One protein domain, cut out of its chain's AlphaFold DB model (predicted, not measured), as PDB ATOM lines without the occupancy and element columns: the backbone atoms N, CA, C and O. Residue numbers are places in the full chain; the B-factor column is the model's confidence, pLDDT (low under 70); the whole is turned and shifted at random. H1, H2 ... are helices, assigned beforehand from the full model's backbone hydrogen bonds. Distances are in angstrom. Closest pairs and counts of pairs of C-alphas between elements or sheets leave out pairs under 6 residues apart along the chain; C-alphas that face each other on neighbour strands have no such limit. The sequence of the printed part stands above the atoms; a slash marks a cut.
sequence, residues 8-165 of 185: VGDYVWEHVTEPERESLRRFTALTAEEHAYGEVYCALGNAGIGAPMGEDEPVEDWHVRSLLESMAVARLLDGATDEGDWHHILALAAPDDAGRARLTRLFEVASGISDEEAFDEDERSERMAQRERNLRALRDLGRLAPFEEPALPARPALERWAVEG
ATOM      1  N   VAL A   8      49.736 -40.016  12.524       91.94
ATOM      2  CA  VAL A   8      50.378 -38.875  13.187       91.94
ATOM      3  C   VAL A   8      51.556 -39.347  14.033       91.94
ATOM      4  O   VAL A   8      52.651 -38.797  13.913       91.94
ATOM      5  N   GLY A   9      51.374 -40.394  14.834       93.50
ATOM      6  CA  GLY A   9      52.397 -40.940  15.718       93.50
ATOM      7  C   GLY A   9      53.639 -41.439  14.979       93.50
ATOM      8  O   GLY A   9      54.763 -41.121  15.378       93.50
ATOM      9  N   ASP A  10      53.460 -42.160  13.867       93.62
ATOM     10  CA  ASP A  10      54.561 -42.594  13.002       93.62
ATOM     11  C   ASP A  10      55.235 -41.399  12.320       93.62
ATOM     12  O   ASP A  10      56.466 -41.339  12.269       93.62
ATOM     13  N   TYR A  11      54.461 -40.420  11.833       94.75
ATOM     14  CA  TYR A  11      55.030 -39.232  11.199       94.75
ATOM     15  C   TYR A  11      55.901 -38.435  12.173       94.75
ATOM     16  O   TYR A  11      57.058 -38.150  11.863       94.75
ATOM     17  N   VAL A  12      55.384 -38.112  13.362       95.38
ATOM     18  CA  VAL A  12      56.133 -37.364  14.380       95.38
ATOM     19  C   VAL A  12      57.402 -38.129  14.765       95.38
ATOM     20  O   VAL A  12      58.488 -37.553  14.737       95.38
ATOM     21  N   TRP A  13      57.302 -39.435  15.038       95.88
ATOM     22  CA  TRP A  13      58.447 -40.264  15.430       95.88
ATOM     23  C   TRP A  13      59.576 -40.305  14.385       95.88
ATOM     24  O   TRP A  13      60.768 -40.280  14.726       95.88
ATOM     25  N   GLU A  14      59.229 -40.368  13.099       94.88
ATOM     26  CA  GLU A  14      60.227 -40.392  12.028       94.88
ATOM     27  C   GLU A  14      60.889 -39.025  11.780       94.88
ATOM     28  O   GLU A  14      61.986 -38.984  11.224       94.88
ATOM     29  N   HIS A  15      60.286 -37.921  12.235       95.19
ATOM     30  CA  HIS A  15      60.777 -36.558  11.980       95.19
ATOM     31  C   HIS A  15      61.389 -35.854  13.201       95.19
ATOM     32  O   HIS A  15      61.978 -34.778  13.055       95.19
ATOM     33  N   VAL A  16      61.298 -36.451  14.390       94.12
ATOM     34  CA  VAL A  16      62.063 -36.014  15.565       94.12
ATOM     35  C   VAL A  16      63.528 -36.449  15.480       94.12
ATOM     36  O   VAL A  16      63.891 -37.460  14.874       94.12
ATOM     37  N   THR A  17      64.395 -35.676  16.119       93.56
ATOM     38  CA  THR A  17      65.825 -35.963  16.267       93.56
ATOM     39  C   THR A  17      66.074 -37.070  17.298       93.56
ATOM     40  O   THR A  17      65.230 -37.350  18.144       93.56
ATOM     41  N   GLU A  18      67.256 -37.698  17.290       94.50
ATOM     42  CA  GLU A  18      67.567 -38.751  18.275       94.50
ATOM     43  C   GLU A  18      67.512 -38.272  19.745       94.50
ATOM     44  O   GLU A  18      66.965 -39.001  20.572       94.50
ATOM     45  N   PRO A  19      67.976 -37.056  20.107       93.38
ATOM     46  CA  PRO A  19      67.776 -36.533  21.462       93.38
ATOM     47  C   PRO A  19      66.298 -36.398  21.857       93.38
ATOM     48  O   PRO A  19      65.926 -36.705  22.989       93.38
ATOM     49  N   GLU A  20      65.443 -35.973  20.926       94.62
ATOM     50  CA  GLU A  20      63.996 -35.879  21.148       94.62
ATOM     51  C   GLU A  20      63.374 -37.272  21.297       94.62
ATOM     52  O   GLU A  20      62.558 -37.478  22.190       94.62
ATOM     53  N   ARG A  21      63.820 -38.262  20.511       95.69
ATOM     54  CA  ARG A  21      63.410 -39.667  20.674       95.69
ATOM     55  C   ARG A  21      63.745 -40.204  22.057       95.69
ATOM     56  O   ARG A  21      62.925 -40.886  22.661       95.69
ATOM     57  N   GLU A  22      64.932 -39.904  22.577       94.75
ATOM     58  CA  GLU A  22      65.318 -40.309  23.930       94.75
ATOM     59  C   GLU A  22      64.427 -39.651  24.994       94.75
ATOM     60  O   GLU A  22      63.970 -40.324  25.921       94.75
ATOM     61  N   SER A  23      64.125 -38.359  24.843       93.94
ATOM     62  CA  SER A  23      63.189 -37.654  25.726       93.94
ATOM     63  C   SER A  23      61.778 -38.235  25.655       93.94
ATOM     64  O   SER A  23      61.191 -38.489  26.702       93.94
ATOM     65  N   LEU A  24      61.277 -38.560  24.464       95.00
ATOM     66  CA  LEU A  24      59.973 -39.198  24.279       95.00
ATOM     67  C   LEU A  24      59.924 -40.622  24.846       95.00
ATOM     68  O   LEU A  24      58.912 -41.008  25.424       95.00
ATOM     69  N   ARG A  25      61.009 -41.401  24.748       93.75
ATOM     70  CA  ARG A  25      61.105 -42.720  25.399       93.75
ATOM     71  C   ARG A  25      61.045 -42.590  26.920       93.75
ATOM     72  O   ARG A  25      60.318 -43.348  27.554       93.75
ATOM     73  N   ARG A  26      61.758 -41.619  27.505       91.88
ATOM     74  CA  ARG A  26      61.673 -41.316  28.947       91.88
ATOM     75  C   ARG A  26      60.269 -40.878  29.345       91.88
ATOM     76  O   ARG A  26      59.721 -41.412  30.296       91.88
ATOM     77  N   PHE A  27      59.689 -39.947  28.595       92.38
ATOM     78  CA  PHE A  27      58.322 -39.480  28.794       92.38
ATOM     79  C   PHE A  27      57.319 -40.640  28.755       92.38
ATOM     80  O   PHE A  27      56.493 -40.761  29.650       92.38
ATOM     81  N   THR A  28      57.464 -41.550  27.787       91.31
ATOM     82  CA  THR A  28      56.633 -42.755  27.665       91.31
ATOM     83  C   THR A  28      56.831 -43.697  28.853       91.31
ATOM     84  O   THR A  28      55.851 -44.176  29.407       91.31
ATOM     85  N   ALA A  29      58.068 -43.923  29.306       88.81
ATOM     86  CA  ALA A  29      58.339 -44.771  30.473       88.81
ATOM     87  C   ALA A  29      57.635 -44.262  31.741       88.81
ATOM     88  O   ALA A  29      57.063 -45.051  32.488       88.81
ATOM     89  N   LEU A  30      57.609 -42.939  31.937       87.62
ATOM     90  CA  LEU A  30      56.950 -42.295  33.077       87.62
ATOM     91  C   LEU A  30      55.420 -42.475  33.073       87.62
ATOM     92  O   LEU A  30      54.779 -42.202  34.083       87.62
ATOM     93  N   THR A  31      54.826 -42.939  31.967       81.81
ATOM     94  CA  THR A  31      53.387 -43.250  31.896       81.81
ATOM     95  C   THR A  31      53.025 -44.572  32.572       81.81
ATOM     96  O   THR A  31      51.876 -44.746  32.969       81.81
ATOM     97  N   ALA A  32      53.991 -45.483  32.737       73.38
ATOM     98  CA  ALA A  32      53.793 -46.807  33.329       73.38
ATOM     99  C   ALA A  32      54.054 -46.863  34.840       73.38
ATOM    100  O   ALA A  32      53.779 -47.876  35.477       73.38
ATOM    101  N   GLU A  33      54.616 -45.801  35.422       69.06
ATOM    102  CA  GLU A  33      54.948 -45.743  36.846       69.06
ATOM    103  C   GLU A  33      53.678 -45.499  37.691       69.06
ATOM    104  O   GLU A  33      53.493 -44.435  38.277       69.06
ATOM    105  N   GLU A  34      52.797 -46.505  37.780       56.91
ATOM    106  CA  GLU A  34      51.492 -46.467  38.478       56.91
ATOM    107  C   GLU A  34      51.613 -46.121  39.984       56.91
ATOM    108  O   GLU A  34      50.653 -45.727  40.649       56.91
ATOM    109  N   HIS A  35      52.819 -46.238  40.548       50.75
ATOM    110  CA  HIS A  35      53.115 -45.975  41.956       50.75
ATOM    111  C   HIS A  35      53.547 -44.546  42.287       50.75
ATOM    112  O   HIS A  35      53.657 -44.201  43.468       50.75
ATOM    113  N   ALA A  36      53.732 -43.687  41.290       49.66
ATOM    114  CA  ALA A  36      53.903 -42.268  41.520       49.66
ATOM    115  C   ALA A  36      52.697 -41.544  40.930       49.66
ATOM    116  O   ALA A  36      52.404 -41.660  39.749       49.66
ATOM    117  N   TYR A  37      52.046 -40.703  41.729       57.62
ATOM    118  CA  TYR A  37      51.285 -39.554  41.234       57.62
ATOM    119  C   TYR A  37      52.243 -38.568  40.528       57.62
ATOM    120  O   TYR A  37      52.408 -37.424  40.949       57.62
ATOM    121  N   GLY A  38      52.991 -39.062  39.544       73.25
ATOM    122  CA  GLY A  38      53.985 -38.339  38.788       73.25
ATOM    123  C   GLY A  38      53.284 -37.351  37.877       73.25
ATOM    124  O   GLY A  38      52.205 -37.619  37.351       73.25
ATOM    125  N   GLU A  39      53.921 -36.203  37.694       85.69
ATOM    126  CA  GLU A  39      53.391 -35.091  36.909       85.69
ATOM    127  C   GLU A  39      52.941 -35.536  35.506       85.69
ATOM    128  O   GLU A  39      51.856 -35.169  35.070       85.69
ATOM    129  N   VAL A  40      53.702 -36.428  34.856       87.25
ATOM    130  CA  VAL A  40      53.374 -36.999  33.536       87.25
ATOM    131  C   VAL A  40      52.110 -37.855  33.560       87.25
ATOM    132  O   VAL A  40      51.211 -37.628  32.755       87.25
ATOM    133  N   TYR A  41      52.021 -38.821  34.477       84.56
ATOM    134  CA  TYR A  41      50.855 -39.700  34.584       84.56
ATOM    135  C   TYR A  41      49.577 -38.892  34.842       84.56
ATOM    136  O   TYR A  41      48.555 -39.105  34.194       84.56
ATOM    137  N   CYS A  42      49.649 -37.915  35.752       86.44
ATOM    138  CA  CYS A  42      48.528 -37.032  36.055       86.44
ATOM    139  C   CYS A  42      48.138 -36.152  34.861       86.44
ATOM    140  O   CYS A  42      46.951 -36.061  34.558       86.44
ATOM    141  N   ALA A  43      49.106 -35.529  34.181       88.62
ATOM    142  CA  ALA A  43      48.835 -34.682  33.022       88.62
ATOM    143  C   ALA A  43      48.153 -35.472  31.894       88.62
ATOM    144  O   ALA A  43      47.128 -35.042  31.372       88.62
ATOM    145  N   LEU A  44      48.665 -36.663  31.574       88.62
ATOM    146  CA  LEU A  44      48.082 -37.524  30.544       88.62
ATOM    147  C   LEU A  44      46.699 -38.049  30.938       88.62
ATOM    148  O   LEU A  44      45.778 -37.997  30.129       88.62
ATOM    149  N   GLY A  45      46.530 -38.494  32.186       85.69
ATOM    150  CA  GLY A  45      45.247 -38.982  32.686       85.69
ATOM    151  C   GLY A  45      44.156 -37.907  32.691       85.69
ATOM    152  O   GLY A  45      43.020 -38.194  32.319       85.69
ATOM    153  N   ASN A  46      44.499 -36.667  33.055       85.81
ATOM    154  CA  ASN A  46      43.573 -35.532  33.000       85.81
ATOM    155  C   ASN A  46      43.174 -35.183  31.558       85.81
ATOM    156  O   ASN A  46      42.025 -34.830  31.318       85.81
ATOM    157  N   ALA A  47      44.097 -35.358  30.610       84.88
ATOM    158  CA  ALA A  47      43.878 -35.156  29.181       84.88
ATOM    159  C   ALA A  47      43.228 -36.361  28.463       84.88
ATOM    160  O   ALA A  47      43.120 -36.362  27.240       84.88
ATOM    161  N   GLY A  48      42.833 -37.417  29.187       81.19
ATOM    162  CA  GLY A  48      42.222 -38.611  28.585       81.19
ATOM    163  C   GLY A  48      43.193 -39.483  27.771       81.19
ATOM    164  O   GLY A  48      42.765 -40.375  27.037       81.19
ATOM    165  N   ILE A  49      44.504 -39.267  27.903       85.25
ATOM    166  CA  ILE A  49      45.540 -39.990  27.162       85.25
ATOM    167  C   ILE A  49      45.952 -41.240  27.946       85.25
ATOM    168  O   ILE A  49      46.541 -41.160  29.024       85.25
ATOM    169  N   GLY A  50      45.649 -42.412  27.388       76.62
ATOM    170  CA  GLY A  50      46.013 -43.699  27.982       76.62
ATOM    171  C   GLY A  50      47.491 -44.055  27.800       76.62
ATOM    172  O   GLY A  50      48.088 -43.781  26.759       76.62
ATOM    173  N   ALA A  51      48.064 -44.730  28.798       71.38
ATOM    174  CA  ALA A  51      49.386 -45.334  28.687       71.38
ATOM    175  C   ALA A  51      49.328 -46.563  27.750       71.38
ATOM    176  O   ALA A  51      48.497 -47.450  27.960       71.38
ATOM    177  N   PRO A  52      50.192 -46.659  26.724       71.94
ATOM    178  CA  PRO A  52      50.162 -47.765  25.764       71.94
ATOM    179  C   PRO A  52      50.926 -49.015  26.234       71.94
ATOM    180  O   PRO A  52      51.150 -49.914  25.428       71.94
ATOM    181  N   MET A  53      51.359 -49.070  27.495       78.88
ATOM    182  CA  MET A  53      52.286 -50.083  28.010       78.88
ATOM    183  C   MET A  53      51.838 -50.640  29.363       78.88
ATOM    184  O   MET A  53      51.177 -49.945  30.139       78.88
ATOM    185  N   GLY A  54      52.197 -51.897  29.632       68.06
ATOM    186  CA  GLY A  54      51.988 -52.526  30.935       68.06
ATOM    187  C   GLY A  54      53.058 -52.145  31.964       68.06
ATOM    188  O   GLY A  54      54.143 -51.673  31.614       68.06
ATOM    189  N   GLU A  55      52.757 -52.392  33.239       67.31
ATOM    190  CA  GLU A  55      53.723 -52.276  34.338       67.31
ATOM    191  C   GLU A  55      54.953 -53.168  34.052       67.31
ATOM    192  O   GLU A  55      54.813 -54.307  33.599       67.31
ATOM    193  N   ASP A  56      56.159 -52.632  34.266       74.69
ATOM    194  CA  ASP A  56      57.462 -53.281  34.023       74.69
ATOM    195  C   ASP A  56      57.812 -53.647  32.559       74.69
ATOM    196  O   ASP A  56      58.829 -54.306  32.305       74.69
ATOM    197  N   GLU A  57      57.031 -53.208  31.567       81.56
ATOM    198  CA  GLU A  57      57.351 -53.444  30.155       81.56
ATOM    199  C   GLU A  57      58.450 -52.483  29.650       81.56
ATOM    200  O   GLU A  57      58.385 -51.273  29.890       81.56
ATOM    201  N   PRO A  58      59.482 -52.962  28.922       86.56
ATOM    202  CA  PRO A  58      60.460 -52.065  28.318       86.56
ATOM    203  C   PRO A  58      59.807 -51.174  27.252       86.56
ATOM    204  O   PRO A  58      59.045 -51.638  26.405       86.56
ATOM    205  N   VAL A  59      60.167 -49.888  27.237       89.88
ATOM    206  CA  VAL A  59      59.677 -48.956  26.213       89.88
ATOM    207  C   VAL A  59      60.254 -49.310  24.842       89.88
ATOM    208  O   VAL A  59      61.432 -49.082  24.566       89.88
ATOM    209  N   GLU A  60      59.404 -49.828  23.959       91.94
ATOM    210  CA  GLU A  60      59.665 -49.964  22.532       91.94
ATOM    211  C   GLU A  60      59.188 -48.727  21.749       91.94
ATOM    212  O   GLU A  60      58.272 -48.017  22.160       91.94
ATOM    213  N   ASP A  61      59.751 -48.506  20.557       93.12
ATOM    214  CA  ASP A  61      59.379 -47.382  19.683       93.12
ATOM    215  C   ASP A  61      57.877 -47.351  19.343       93.12
ATOM    216  O   ASP A  61      57.311 -46.280  19.136       93.12
ATOM    217  N   TRP A  62      57.207 -48.509  19.296       90.38
ATOM    218  CA  TRP A  62      55.765 -48.549  19.043       90.38
ATOM    219  C   TRP A  62      54.946 -47.969  20.196       90.38
ATOM    220  O   TRP A  62      53.947 -47.320  19.914       90.38
ATOM    221  N   HIS A  63      55.388 -48.113  21.452       91.62
ATOM    222  CA  HIS A  63      54.730 -47.462  22.587       91.62
ATOM    223  C   HIS A  63      54.758 -45.946  22.411       91.62
ATOM    224  O   HIS A  63      53.743 -45.279  22.573       91.62
ATOM    225  N   VAL A  64      55.911 -45.405  22.005       93.88
ATOM    226  CA  VAL A  64      56.066 -43.963  21.785       93.88
ATOM    227  C   VAL A  64      55.160 -43.488  20.649       93.88
ATOM    228  O   VAL A  64      54.451 -42.499  20.800       93.88
ATOM    229  N   ARG A  65      55.129 -44.211  19.523       93.44
ATOM    230  CA  ARG A  65      54.261 -43.886  18.377       93.44
ATOM    231  C   ARG A  65      52.781 -43.936  18.760       93.44
ATOM    232  O   ARG A  65      52.033 -43.040  18.386       93.44
ATOM    233  N   SER A  66      52.368 -44.939  19.538       91.06
ATOM    234  CA  SER A  66      51.007 -45.044  20.074       91.06
ATOM    235  C   SER A  66      50.660 -43.884  20.999       91.06
ATOM    236  O   SER A  66      49.591 -43.304  20.843       91.06
ATOM    237  N   LEU A  67      51.564 -43.495  21.901       92.69
ATOM    238  CA  LEU A  67      51.351 -42.349  22.781       92.69
ATOM    239  C   LEU A  67      51.220 -41.041  21.991       92.69
ATOM    240  O   LEU A  67      50.318 -40.255  22.258       92.69
ATOM    241  N   LEU A  68      52.078 -40.825  20.990       94.75
ATOM    242  CA  LEU A  68      52.011 -39.655  20.111       94.75
ATOM    243  C   LEU A  68      50.693 -39.612  19.325       94.75
ATOM    244  O   LEU A  68      50.089 -38.550  19.200       94.75
ATOM    245  N   GLU A  69      50.210 -40.756  18.840       92.88
ATOM    246  CA  GLU A  69      48.892 -40.843  18.207       92.88
ATOM    247  C   GLU A  69      47.781 -40.463  19.200       92.88
ATOM    248  O   GLU A  69      46.936 -39.627  18.887       92.88
ATOM    249  N   SER A  70      47.813 -41.003  20.424       90.81
ATOM    250  CA  SER A  70      46.852 -40.671  21.486       90.81
ATOM    251  C   SER A  70      46.879 -39.189  21.871       90.81
ATOM    252  O   SER A  70      45.824 -38.584  22.048       90.81
ATOM    253  N   MET A  71      48.063 -38.576  21.926       93.88
ATOM    254  CA  MET A  71      48.222 -37.135  22.131       93.88
ATOM    255  C   MET A  71      47.552 -36.322  21.014       93.88
ATOM    256  O   MET A  71      46.885 -35.327  21.297       93.88
ATOM    257  N   ALA A  72      47.672 -36.755  19.754       93.31
ATOM    258  CA  ALA A  72      46.983 -36.109  18.637       93.31
ATOM    259  C   ALA A  72      45.452 -36.207  18.767       93.31
ATOM    260  O   ALA A  72      44.749 -35.249  18.440       93.31
ATOM    261  N   VAL A  73      44.931 -37.331  19.279       89.44
ATOM    262  CA  VAL A  73      43.493 -37.490  19.568       89.44
ATOM    263  C   VAL A  73      43.039 -36.493  20.611       89.44
ATOM    264  O   VAL A  73      42.069 -35.780  20.378       89.44
ATOM    265  N   ALA A  74      43.746 -36.439  21.736       90.56
ATOM    266  CA  ALA A  74      43.403 -35.574  22.851       90.56
ATOM    267  C   ALA A  74      43.359 -34.107  22.408       90.56
ATOM    268  O   ALA A  74      42.336 -33.433  22.541       90.56
ATOM    269  N   ARG A  75      44.419 -33.669  21.717       92.69
ATOM    270  CA  ARG A  75      44.516 -32.344  21.099       92.69
ATOM    271  C   ARG A  75      43.311 -32.022  20.216       92.69
ATOM    272  O   ARG A  75      42.701 -30.971  20.356       92.69
ATOM    273  N   LEU A  76      42.939 -32.919  19.304       90.50
ATOM    274  CA  LEU A  76      41.949 -32.598  18.276       90.50
ATOM    275  C   LEU A  76      40.503 -32.866  18.705       90.50
ATOM    276  O   LEU A  76      39.604 -32.156  18.266       90.50
ATOM    277  N   LEU A  77      40.246 -33.891  19.507       84.38
ATOM    278  CA  LEU A  77      38.919 -34.501  19.619       84.38
ATOM    279  C   LEU A  77      38.446 -34.738  21.057       84.38
ATOM    280  O   LEU A  77      37.302 -35.165  21.223       84.38
ATOM    281  N   ASP A  78      39.273 -34.487  22.074       79.31
ATOM    282  CA  ASP A  78      38.892 -34.719  23.469       79.31
ATOM    283  C   ASP A  78      38.577 -33.421  24.219       79.31
ATOM    284  O   ASP A  78      39.467 -32.647  24.562       79.31
ATOM    285  N   GLY A  79      37.305 -33.216  24.559       77.38
ATOM    286  CA  GLY A  79      36.871 -32.063  25.351       77.38
ATOM    287  C   GLY A  79      37.491 -31.968  26.755       77.38
ATOM    288  O   GLY A  79      37.325 -30.935  27.396       77.38
ATOM    289  N   ALA A  80      38.186 -33.005  27.238       82.50
ATOM    290  CA  ALA A  80      38.935 -32.974  28.493       82.50
ATOM    291  C   ALA A  80      40.305 -32.284  28.387       82.50
ATOM    292  O   ALA A  80      40.840 -31.885  29.412       82.50
ATOM    293  N   THR A  81      40.869 -32.143  27.181       90.25
ATOM    294  CA  THR A  81      42.170 -31.484  26.968       90.25
ATOM    295  C   THR A  81      41.960 -30.064  26.478       90.25
ATOM    296  O   THR A  81      41.448 -29.881  25.367       90.25
ATOM    297  N   ASP A  82      42.369 -29.066  27.255       91.88
ATOM    298  CA  ASP A  82      42.446 -27.681  26.786       91.88
ATOM    299  C   ASP A  82      43.846 -27.312  26.246       91.88
ATOM    300  O   ASP A  82      44.777 -28.123  26.238       91.88
ATOM    301  N   GLU A  83      43.989 -26.087  25.731       94.50
ATOM    302  CA  GLU A  83      45.260 -25.579  25.189       94.50
ATOM    303  C   GLU A  83      46.373 -25.553  26.258       94.50
ATOM    304  O   GLU A  83      47.543 -25.824  25.974       94.50
ATOM    305  N   GLY A  84      46.015 -25.268  27.513       94.38
ATOM    306  CA  GLY A  84      46.945 -25.242  28.635       94.38
ATOM    307  C   GLY A  84      47.471 -26.635  28.972       94.38
ATOM    308  O   GLY A  84      48.685 -26.809  29.113       94.38
ATOM    309  N   ASP A  85      46.581 -27.625  29.043       94.06
ATOM    310  CA  ASP A  85      46.936 -29.033  29.239       94.06
ATOM    311  C   ASP A  85      47.860 -29.523  28.122       94.06
ATOM    312  O   ASP A  85      48.899 -30.136  28.383       94.06
ATOM    313  N   TRP A  86      47.532 -29.189  26.873       95.50
ATOM    314  CA  TRP A  86      48.340 -29.533  25.707       95.50
ATOM    315  C   TRP A  86      49.770 -28.997  25.805       95.50
ATOM    316  O   TRP A  86      50.740 -29.753  25.682       95.50
ATOM    317  N   HIS A  87      49.928 -27.702  26.079       95.06
ATOM    318  CA  HIS A  87      51.251 -27.100  26.216       95.06
ATOM    319  C   HIS A  87      52.014 -27.617  27.436       95.06
ATOM    320  O   HIS A  87      53.239 -27.764  27.377       95.06
ATOM    321  N   HIS A  88      51.311 -27.937  28.522       94.69
ATOM    322  CA  HIS A  88      51.913 -28.571  29.685       94.69
ATOM    323  C   HIS A  88      52.466 -29.962  29.341       94.69
ATOM    324  O   HIS A  88      53.634 -30.242  29.617       94.69
ATOM    325  N   ILE A  89      51.687 -30.798  28.653       95.12
ATOM    326  CA  ILE A  89      52.113 -32.128  28.195       95.12
ATOM    327  C   ILE A  89      53.324 -32.024  27.262       95.12
ATOM    328  O   ILE A  89      54.308 -32.746  27.443       95.12
ATOM    329  N   LEU A  90      53.307 -31.096  26.300       95.88
ATOM    330  CA  LEU A  90      54.452 -30.864  25.418       95.88
ATOM    331  C   LEU A  90      55.706 -30.430  26.185       95.88
ATOM    332  O   LEU A  90      56.807 -30.845  25.828       95.88
ATOM    333  N   ALA A  91      55.563 -29.633  27.247       94.38
ATOM    334  CA  ALA A  91      56.684 -29.234  28.096       94.38
ATOM    335  C   ALA A  91      57.279 -30.392  28.902       94.38
ATOM    336  O   ALA A  91      58.487 -30.407  29.139       94.38
ATOM    337  N   LEU A  92      56.459 -31.370  29.283       93.81
ATOM    338  CA  LEU A  92      56.924 -32.597  29.923       93.81
ATOM    339  C   LEU A  92      57.623 -33.532  28.922       93.81
ATOM    340  O   LEU A  92      58.639 -34.143  29.254       93.81
ATOM    341  N   ALA A  93      57.113 -33.617  27.690       94.25
ATOM    342  CA  ALA A  93      57.680 -34.444  26.624       94.25
ATOM    343  C   ALA A  93      58.991 -33.871  26.045       94.25
ATOM    344  O   ALA A  93      59.925 -34.622  25.741       94.25
ATOM    345  N   ALA A  94      59.079 -32.545  25.918       94.31
ATOM    346  CA  ALA A  94      60.249 -31.799  25.464       94.31
ATOM    347  C   ALA A  94      60.548 -30.640  26.439       94.31
ATOM    348  O   ALA A  94      59.892 -29.598  26.394       94.31
ATOM    349  N   PRO A  95      61.542 -30.785  27.334       85.12
ATOM    350  CA  PRO A  95      61.801 -29.786  28.374       85.12
ATOM    351  C   PRO A  95      62.307 -28.432  27.858       85.12
ATOM    352  O   PRO A  95      62.092 -27.407  28.513       85.12
ATOM    353  N   ASP A  96      62.983 -28.403  26.708       92.69
ATOM    354  CA  ASP A  96      63.520 -27.181  26.109       92.69
ATOM    355  C   ASP A  96      62.565 -26.546  25.081       92.69
ATOM    356  O   ASP A  96      61.784 -27.226  24.417       92.69
ATOM    357  N   ASP A  97      62.649 -25.220  24.928       92.38
ATOM    358  CA  ASP A  97      61.765 -24.447  24.042       92.38
ATOM    359  C   ASP A  97      61.854 -24.871  22.570       92.38
ATOM    360  O   ASP A  97      60.851 -24.844  21.855       92.38
ATOM    361  N   ALA A  98      63.044 -25.259  22.102       92.25
ATOM    362  CA  ALA A  98      63.250 -25.622  20.705       92.25
ATOM    363  C   ALA A  98      62.609 -26.979  20.384       92.25
ATOM    364  O   ALA A  98      61.944 -27.107  19.353       92.25
ATOM    365  N   GLY A  99      62.765 -27.958  21.279       92.25
ATOM    366  CA  GLY A  99      62.093 -29.251  21.200       92.25
ATOM    367  C   GLY A  99      60.574 -29.108  21.266       92.25
ATOM    368  O   GLY A  99      59.878 -29.672  20.423       92.25
ATOM    369  N   ARG A 100      60.048 -28.279  22.185       94.50
ATOM    370  CA  ARG A 100      58.603 -27.984  22.257       94.50
ATOM    371  C   ARG A 100      58.061 -27.429  20.949       94.50
ATOM    372  O   ARG A 100      57.130 -27.994  20.388       94.50
ATOM    373  N   ALA A 101      58.667 -26.351  20.448       92.69
ATOM    374  CA  ALA A 101      58.218 -25.700  19.221       92.69
ATOM    375  C   ALA A 101      58.274 -26.652  18.016       92.69
ATOM    376  O   ALA A 101      57.393 -26.626  17.155       92.69
ATOM    377  N   ARG A 102      59.288 -27.527  17.962       94.25
ATOM    378  CA  ARG A 102      59.383 -28.552  16.921       94.25
ATOM    379  C   ARG A 102      58.282 -29.600  17.053       94.25
ATOM    380  O   ARG A 102      57.672 -29.922  16.039       94.25
ATOM    381  N   LEU A 103      58.021 -30.118  18.254       95.50
ATOM    382  CA  LEU A 103      56.944 -31.086  18.469       95.50
ATOM    383  C   LEU A 103      55.588 -30.497  18.088       95.50
ATOM    384  O   LEU A 103      54.896 -31.117  17.285       95.50
ATOM    385  N   THR A 104      55.257 -29.288  18.562       95.31
ATOM    386  CA  THR A 104      54.049 -28.558  18.138       95.31
ATOM    387  C   THR A 104      53.947 -28.543  16.618       95.31
ATOM    388  O   THR A 104      52.969 -29.033  16.057       95.31
ATOM    389  N   ARG A 105      55.006 -28.092  15.933       94.31
ATOM    390  CA  ARG A 105      54.998 -28.009  14.472       94.31
ATOM    391  C   ARG A 105      54.779 -29.362  13.799       94.31
ATOM    392  O   ARG A 105      54.066 -29.433  12.804       94.31
ATOM    393  N   LEU A 106      55.385 -30.433  14.306       95.56
ATOM    394  CA  LEU A 106      55.209 -31.769  13.737       95.56
ATOM    395  C   LEU A 106      53.765 -32.263  13.874       95.56
ATOM    396  O   LEU A 106      53.256 -32.847  12.919       95.56
ATOM    397  N   PHE A 107      53.098 -31.991  15.000       95.31
ATOM    398  CA  PHE A 107      51.677 -32.304  15.169       95.31
ATOM    399  C   PHE A 107      50.801 -31.512  14.196       95.31
ATOM    400  O   PHE A 107      49.983 -32.117  13.505       95.31
ATOM    401  N   GLU A 108      51.014 -30.199  14.079       94.19
ATOM    402  CA  GLU A 108      50.263 -29.354  13.141       94.19
ATOM    403  C   GLU A 108      50.436 -29.801  11.691       94.19
ATOM    404  O   GLU A 108      49.476 -29.870  10.927       94.19
ATOM    405  N   VAL A 109      51.670 -30.124  11.305       92.19
ATOM    406  CA  VAL A 109      51.991 -30.572   9.952       92.19
ATOM    407  C   VAL A 109      51.378 -31.938   9.679       92.19
ATOM    408  O   VAL A 109      50.795 -32.124   8.615       92.19
ATOM    409  N   ALA A 110      51.456 -32.874  10.625       91.50
ATOM    410  CA  ALA A 110      50.871 -34.200  10.473       91.50
ATOM    411  C   ALA A 110      49.340 -34.154  10.376       91.50
ATOM    412  O   ALA A 110      48.760 -34.850   9.541       91.50
ATOM    413  N   SER A 111      48.681 -33.329  11.197       90.50
ATOM    414  CA  SER A 111      47.219 -33.212  11.194       90.50
ATOM    415  C   SER A 111      46.689 -32.271  10.112       90.50
ATOM    416  O   SER A 111      45.558 -32.434   9.666       90.50
ATOM    417  N   GLY A 112      47.486 -31.293   9.676       89.69
ATOM    418  CA  GLY A 112      47.035 -30.184   8.830       89.69
ATOM    419  C   GLY A 112      46.132 -29.183   9.563       89.69
ATOM    420  O   GLY A 112      45.309 -28.539   8.920       89.69
ATOM    421  N   ILE A 113      46.251 -29.102  10.893       90.62
ATOM    422  CA  ILE A 113      45.414 -28.276  11.781       90.62
ATOM    423  C   ILE A 113      46.357 -27.608  12.777       90.62
ATOM    424  O   ILE A 113      47.071 -28.324  13.484       90.62
ATOM    425  N   SER A 114      46.382 -26.279  12.821       93.31
ATOM    426  CA  SER A 114      47.184 -25.495  13.773       93.31
ATOM    427  C   SER A 114      46.682 -25.642  15.213       93.31
ATOM    428  O   SER A 114      45.576 -26.129  15.428       93.31
ATOM    429  N   ASP A 115      47.481 -25.270  16.219       93.44
ATOM    430  CA  ASP A 115      46.988 -25.261  17.611       93.44
ATOM    431  C   ASP A 115      45.826 -24.265  17.802       93.44
ATOM    432  O   ASP A 115      44.872 -24.577  18.510       93.44
ATOM    433  N   GLU A 116      45.842 -23.132  17.092       92.56
ATOM    434  CA  GLU A 116      44.745 -22.150  17.091       92.56
ATOM    435  C   GLU A 116      43.422 -22.784  16.620       92.56
ATOM    436  O   GLU A 116      42.433 -22.751  17.343       92.56
ATOM    437  N   GLU A 117      43.423 -23.464  15.470       91.94
ATOM    438  CA  GLU A 117      42.253 -24.202  14.955       91.94
ATOM    439  C   GLU A 117      41.895 -25.424  15.829       91.94
ATOM    440  O   GLU A 117      40.734 -25.832  15.948       91.94
ATOM    441  N   ALA A 118      42.897 -26.070  16.442       91.38
ATOM    442  CA  ALA A 118      42.691 -27.256  17.270       91.38
ATOM    443  C   ALA A 118      41.889 -26.941  18.542       91.38
ATOM    444  O   ALA A 118      41.063 -27.771  18.943       91.38
ATOM    445  N   PHE A 119      42.113 -25.760  19.126       93.38
ATOM    446  CA  PHE A 119      41.500 -25.312  20.376       93.38
ATOM    447  C   PHE A 119      40.435 -24.219  20.206       93.38
ATOM    448  O   PHE A 119      39.819 -23.839  21.203       93.38
ATOM    449  N   ASP A 120      40.138 -23.781  18.979       93.00
ATOM    450  CA  ASP A 120      38.916 -23.027  18.694       93.00
ATOM    451  C   ASP A 120      37.674 -23.879  19.026       93.00
ATOM    452  O   ASP A 120      37.501 -24.997  18.529       93.00
ATOM    453  N   GLU A 121      36.819 -23.372  19.919       89.06
ATOM    454  CA  GLU A 121      35.688 -24.123  20.478       89.06
ATOM    455  C   GLU A 121      34.645 -24.493  19.413       89.06
ATOM    456  O   GLU A 121      34.114 -25.611  19.434       89.06
ATOM    457  N   ASP A 122      34.378 -23.588  18.468       89.25
ATOM    458  CA  ASP A 122      33.383 -23.788  17.417       89.25
ATOM    459  C   ASP A 122      33.899 -24.815  16.400       89.25
ATOM    460  O   ASP A 122      33.212 -25.799  16.094       89.25
ATOM    461  N   GLU A 123      35.140 -24.654  15.931       88.56
ATOM    462  CA  GLU A 123      35.762 -25.583  14.984       88.56
ATOM    463  C   GLU A 123      35.952 -26.977  15.588       88.56
ATOM    464  O   GLU A 123      35.700 -27.997  14.935       88.56
ATOM    465  N   ARG A 124      36.367 -27.052  16.856       87.06
ATOM    466  CA  ARG A 124      36.535 -28.324  17.564       87.06
ATOM    467  C   ARG A 124      35.211 -29.038  17.768       87.06
ATOM    468  O   ARG A 124      35.125 -30.244  17.513       87.06
ATOM    469  N   SER A 125      34.173 -28.307  18.167       86.62
ATOM    470  CA  SER A 125      32.824 -28.856  18.317       86.62
ATOM    471  C   SER A 125      32.302 -29.421  16.997       86.62
ATOM    472  O   SER A 125      31.761 -30.532  16.972       86.62
ATOM    473  N   GLU A 126      32.518 -28.715  15.885       88.31
ATOM    474  CA  GLU A 126      32.126 -29.190  14.557       88.31
ATOM    475  C   GLU A 126      32.909 -30.449  14.149       88.31
ATOM    476  O   GLU A 126      32.311 -31.420  13.674       88.31
ATOM    477  N   ARG A 127      34.223 -30.502  14.415       87.94
ATOM    478  CA  ARG A 127      35.053 -31.700  14.178       87.94
ATOM    479  C   ARG A 127      34.554 -32.909  14.973       87.94
ATOM    480  O   ARG A 127      34.395 -33.997  14.408       87.94
ATOM    481  N   MET A 128      34.242 -32.735  16.258       84.31
ATOM    482  CA  MET A 128      33.674 -33.798  17.101       84.31
ATOM    483  C   MET A 128      32.294 -34.247  16.600       84.31
ATOM    484  O   MET A 128      32.021 -35.450  16.516       84.31
ATOM    485  N   ALA A 129      31.432 -33.306  16.206       86.00
ATOM    486  CA  ALA A 129      30.114 -33.609  15.660       86.00
ATOM    487  C   ALA A 129      30.208 -34.371  14.328       86.00
ATOM    488  O   ALA A 129      29.495 -35.358  14.128       86.00
ATOM    489  N   GLN A 130      31.112 -33.967  13.431       83.75
ATOM    490  CA  GLN A 130      31.363 -34.666  12.173       83.75
ATOM    491  C   GLN A 130      31.880 -36.087  12.409       83.75
ATOM    492  O   GLN A 130      31.422 -37.025  11.747       83.75
ATOM    493  N   ARG A 131      32.771 -36.281  13.388       81.62
ATOM    494  CA  ARG A 131      33.239 -37.611  13.790       81.62
ATOM    495  C   ARG A 131      32.088 -38.500  14.259       81.62
ATOM    496  O   ARG A 131      31.979 -39.633  13.795       81.62
ATOM    497  N   GLU A 132      31.209 -37.996  15.122       82.94
ATOM    498  CA  GLU A 132      30.046 -38.755  15.601       82.94
ATOM    499  C   GLU A 132      29.065 -39.081  14.460       82.94
ATOM    500  O   GLU A 132      28.533 -40.193  14.395       82.94
ATOM    501  N   ARG A 133      28.866 -38.161  13.503       83.19
ATOM    502  CA  ARG A 133      28.078 -38.427  12.284       83.19
ATOM    503  C   ARG A 133      28.688 -39.560  11.454       83.19
ATOM    504  O   ARG A 133      27.960 -40.471  11.054       83.19
ATOM    505  N   ASN A 134      30.004 -39.544  11.243       79.56
ATOM    506  CA  ASN A 134      30.725 -40.586  10.506       79.56
ATOM    507  C   ASN A 134      30.648 -41.943  11.223       79.56
ATOM    508  O   ASN A 134      30.324 -42.956  10.600       79.56
ATOM    509  N   LEU A 135      30.876 -41.956  12.539       77.06
ATOM    510  CA  LEU A 135      30.728 -43.134  13.393       77.06
ATOM    511  C   LEU A 135      29.329 -43.734  13.274       77.06
ATOM    512  O   LEU A 135      29.179 -44.930  13.031       77.06
ATOM    513  N   ARG A 136      28.289 -42.909  13.404       80.31
ATOM    514  CA  ARG A 136      26.902 -43.362  13.277       80.31
ATOM    515  C   ARG A 136      26.629 -43.964  11.903       80.31
ATOM    516  O   ARG A 136      26.104 -45.071  11.835       80.31
ATOM    517  N   ALA A 137      27.054 -43.300  10.829       78.75
ATOM    518  CA  ALA A 137      26.882 -43.811   9.471       78.75
ATOM    519  C   ALA A 137      27.560 -45.179   9.274       78.75
ATOM    520  O   ALA A 137      26.972 -46.088   8.688       78.75
ATOM    521  N   LEU A 138      28.771 -45.369   9.804       75.38
ATOM    522  CA  LEU A 138      29.474 -46.655   9.750       75.38
ATOM    523  C   LEU A 138      28.767 -47.753  10.567       75.38
ATOM    524  O   LEU A 138      28.726 -48.906  10.121       75.38
ATOM    525  N   ARG A 139      28.182 -47.412  11.729       76.69
ATOM    526  CA  ARG A 139      27.378 -48.342  12.548       76.69
ATOM    527  C   ARG A 139      26.124 -48.767  11.795       76.69
ATOM    528  O   ARG A 139      25.860 -49.963  11.695       76.69
ATOM    529  N   ASP A 140      25.407 -47.810  11.213       80.06
ATOM    530  CA  ASP A 140      24.167 -48.051  10.470       80.06
ATOM    531  C   ASP A 140      24.399 -48.926   9.226       80.06
ATOM    532  O   ASP A 140      23.552 -49.740   8.859       80.06
ATOM    533  N   LEU A 141      25.578 -48.819   8.606       79.38
ATOM    534  CA  LEU A 141      25.995 -49.675   7.492       79.38
ATOM    535  C   LEU A 141      26.436 -51.086   7.920       79.38
ATOM    536  O   LEU A 141      26.780 -51.897   7.058       79.38
ATOM    537  N   GLY A 142      26.477 -51.386   9.224       72.62
ATOM    538  CA  GLY A 142      27.027 -52.635   9.759       72.62
ATOM    539  C   GLY A 142      28.518 -52.814   9.456       72.62
ATOM    540  O   GLY A 142      29.006 -53.942   9.410       72.62
ATOM    541  N   ARG A 143      29.225 -51.709   9.178       63.81
ATOM    542  CA  ARG A 143      30.638 -51.688   8.766       63.81
ATOM    543  C   ARG A 143      31.595 -51.314   9.885       63.81
ATOM    544  O   ARG A 143      32.789 -51.532   9.739       63.81
ATOM    545  N   LEU A 144      31.078 -50.809  10.999       59.78
ATOM    546  CA  LEU A 144      31.823 -50.788  12.246       59.78
ATOM    547  C   LEU A 144      31.861 -52.215  12.797       59.78
ATOM    548  O   LEU A 144      30.915 -52.683  13.434       59.78
ATOM    549  N   ALA A 145      32.969 -52.916  12.547       55.44
ATOM    550  CA  ALA A 145      33.373 -53.972  13.462       55.44
ATOM    551  C   ALA A 145      33.478 -53.349  14.871       55.44
ATOM    552  O   ALA A 145      33.804 -52.165  14.974       55.44
ATOM    553  N   PRO A 146      33.220 -54.094  15.959       51.38
ATOM    554  CA  PRO A 146      33.137 -53.548  17.320       51.38
ATOM    555  C   PRO A 146      34.391 -52.807  17.841       51.38
ATOM    556  O   PRO A 146      34.364 -52.348  18.977       51.38
ATOM    557  N   PHE A 147      35.458 -52.676  17.044       43.59
ATOM    558  CA  PHE A 147      36.757 -52.134  17.447       43.59
ATOM    559  C   PHE A 147      37.399 -51.121  16.479       43.59
ATOM    560  O   PHE A 147      38.445 -50.587  16.821       43.59
ATOM    561  N   GLU A 148      36.833 -50.834  15.299       51.03
ATOM    562  CA  GLU A 148      37.470 -49.899  14.346       51.03
ATOM    563  C   GLU A 148      36.791 -48.530  14.372       51.03
ATOM    564  O   GLU A 148      35.932 -48.216  13.548       51.03
ATOM    565  N   GLU A 149      37.165 -47.704  15.350       55.06
ATOM    566  CA  GLU A 149      36.834 -46.279  15.309       55.06
ATOM    567  C   GLU A 149      37.499 -45.614  14.086       55.06
ATOM    568  O   GLU A 149      38.598 -46.013  13.693       55.06
ATOM    569  N   PRO A 150      36.844 -44.631  13.439       52.50
ATOM    570  CA  PRO A 150      37.379 -43.980  12.259       52.50
ATOM    571  C   PRO A 150      38.708 -43.307  12.580       52.50
ATOM    572  O   PRO A 150      38.905 -42.785  13.683       52.50
ATOM    573  N   ALA A 151      39.581 -43.328  11.573       58.44
ATOM    574  CA  ALA A 151      40.898 -42.726  11.628       58.44
ATOM    575  C   ALA A 151      40.818 -41.259  12.069       58.44
ATOM    576  O   ALA A 151      39.843 -40.545  11.818       58.44
ATOM    577  N   LEU A 152      41.858 -40.855  12.782       68.81
ATOM    578  CA  LEU A 152      42.014 -39.524  13.341       68.81
ATOM    579  C   LEU A 152      42.187 -38.494  12.226       68.81
ATOM    580  O   LEU A 152      42.647 -38.875  11.151       68.81
ATOM    581  N   PRO A 153      41.880 -37.204  12.469       71.25
ATOM    582  CA  PRO A 153      42.189 -36.165  11.502       71.25
ATOM    583  C   PRO A 153      43.706 -36.108  11.300       71.25
ATOM    584  O   PRO A 153      44.454 -35.584  12.128       71.25
ATOM    585  N   ALA A 154      44.150 -36.694  10.198       79.00
ATOM    586  CA  ALA A 154      45.508 -36.640   9.704       79.00
ATOM    587  C   ALA A 154      45.474 -36.047   8.300       79.00
ATOM    588  O   ALA A 154      44.442 -36.048   7.622       79.00
ATOM    589  N   ARG A 155      46.617 -35.566   7.809       80.31
ATOM    590  CA  ARG A 155      46.684 -35.170   6.407       80.31
ATOM    591  C   ARG A 155      46.285 -36.360   5.521       80.31
ATOM    592  O   ARG A 155      46.794 -37.465   5.723       80.31
ATOM    593  N   PRO A 156      45.491 -36.147   4.461       81.75
ATOM    594  CA  PRO A 156      44.977 -37.227   3.611       81.75
ATOM    595  C   PRO A 156      46.061 -38.117   2.988       81.75
ATOM    596  O   PRO A 156      45.827 -39.280   2.668       81.75
ATOM    597  N   ALA A 157      47.266 -37.576   2.785       79.94
ATOM    598  CA  ALA A 157      48.415 -38.351   2.328       79.94
ATOM    599  C   ALA A 157      48.875 -39.390   3.368       79.94
ATOM    600  O   ALA A 157      49.216 -40.507   2.985       79.94
ATOM    601  N   LEU A 158      48.850 -39.042   4.659       81.56
ATOM    602  CA  LEU A 158      49.191 -39.941   5.762       81.56
ATOM    603  C   LEU A 158      48.091 -40.980   5.993       81.56
ATOM    604  O   LEU A 158      48.403 -42.148   6.202       81.56
ATOM    605  N   GLU A 159      46.818 -40.597   5.862       84.06
ATOM    606  CA  GLU A 159      45.700 -41.549   5.917       84.06
ATOM    607  C   GLU A 159      45.807 -42.608   4.810       84.06
ATOM    608  O   GLU A 159      45.746 -43.809   5.080       84.06
ATOM    609  N   ARG A 160      46.041 -42.180   3.559       82.06
ATOM    610  CA  ARG A 160      46.267 -43.110   2.440       82.06
ATOM    611  C   ARG A 160      47.479 -43.999   2.684       82.06
ATOM    612  O   ARG A 160      47.394 -45.205   2.477       82.06
ATOM    613  N   TRP A 161      48.585 -43.426   3.156       87.31
ATOM    614  CA  TRP A 161      49.786 -44.189   3.491       87.31
ATOM    615  C   TRP A 161      49.525 -45.256   4.563       87.31
ATOM    616  O   TRP A 161      49.998 -46.387   4.424       87.31
ATOM    617  N   ALA A 162      48.750 -44.945   5.604       84.81
ATOM    618  CA  ALA A 162      48.443 -45.905   6.657       84.81
ATOM    619  C   ALA A 162      47.720 -47.149   6.103       84.81
ATOM    620  O   ALA A 162      48.041 -48.278   6.489       84.81
ATOM    621  N   VAL A 163      46.830 -46.958   5.122       83.50
ATOM    622  CA  VAL A 163      46.095 -48.038   4.443       83.50
ATOM    623  C   VAL A 163      46.957 -48.770   3.407       83.50
ATOM    624  O   VAL A 163      47.052 -49.997   3.427       83.50
ATOM    625  N   GLU A 164      47.589 -48.036   2.492       85.00
ATOM    626  CA  GLU A 164      48.254 -48.586   1.302       85.00
ATOM    627  C   GLU A 164      49.683 -49.081   1.585       85.00
ATOM    628  O   GLU A 164      50.159 -50.038   0.970       85.00
ATOM    629  N   GLY A 165      50.359 -48.476   2.563       83.44
ATOM    630  CA  GLY A 165      51.744 -48.753   2.927       83.44
ATOM    631  C   GLY A 165      52.793 -48.105   2.025       83.44
ATOM    632  O   GLY A 165      52.494 -47.310   1.141       83.44
TER     633      GLY A 165
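AT A GLANCE: This is residues 8 to 165 of the 185 residues of an uncharacterized protein of Methylobacterium sp. Leaf456 (UniProt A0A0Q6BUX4). Short helices cluster round H4, which runs through the middle: H1 and H2 pack on H4, H6 crosses H1 and H5, and H3 packs on H5. The longest helix, H8, begins next to H7 by the last residues of H4 and runs off as an arm, from which residues 141 to 155 fold back to H9, near H1 and H6. The printed part has 158 residues with nine named helices, H1 to H9 along the chain, and no named strand: the class is all helix, the helix packing mostly crossed. It is compact, with a radius of gyration of the C-alphas of 15.8 A and spans of 43 by 33 by 32 A.

HOW THE PARTS SIT: With residues 124 to 128 alone, H8, residues 121 to 140, touches residues 76 to 77 of H4, residues 61 to 77; the closest C-alphas, of Leu 77 and Met 128, are 5.9 A apart. Their steep tilt of 69.9 degrees, opposite ways, is only just short of about perpendicular. H7, residues 115 to 119, touches H8 only at the corner, and only just, with 3 pairs of C-alphas within 8 A; the closest are those of Ala 118 and Arg 124, 6.3 A apart. H4 is the hub, touching four helices. It touches H1, residues 8 to 15, at a steep tilt of 55 degrees, opposite ways, the closest C-alphas being those of Gly 9 and Glu 69, 4.3 A apart. Its residues 61 to 67 alone touch H2, residues 18 to 29, about perpendicular at 79 degrees, closest at the C-alphas of Thr 28 and Val 64, 6.0 A. H6, residues 97 to 111, touches H1 at a steep tilt of 50 degrees, closest at the C-alphas of Val 8 and Ala 110, 5.4 A. H5, residues 83 to 93, touches H6 at the C-alphas of Leu 90 and Arg 100, 6.0 A apart, and H3, residues 39 to 46, at those of Ala 43 and Ile 89, 6.4 A apart. H9, residues 156 to 164, touches no helix; the C-alphas of Val 8 and Leu 158 are 7.6 A apart. In H1 to H9 every O i to N i+4 pair is within hydrogen-bond range.

IN THESE COORDINATES: H8 is 28.4 A long, H4 24.2 A, H6 21.3 A, H2 16.4 A and H5 15.3 A. H1 begins at C-alpha 8 (50.378, -38.875, 13.187), H8 ends at C-alpha 140 (24.167, -48.051, 10.470), and H9 ends at C-alpha 164 (48.254, -48.586, 1.302).

THE WHOLE: The C-alphas farthest apart, of Asp 96 and Leu 141, are 47.5 A apart. The printed part has no cut; the links H3 to H4 and H8 to H9 are long. Mean pLDDT of the printed part is 85.0, and residues 33 to 37, 54 to 55 and 143 to 152 are under 70.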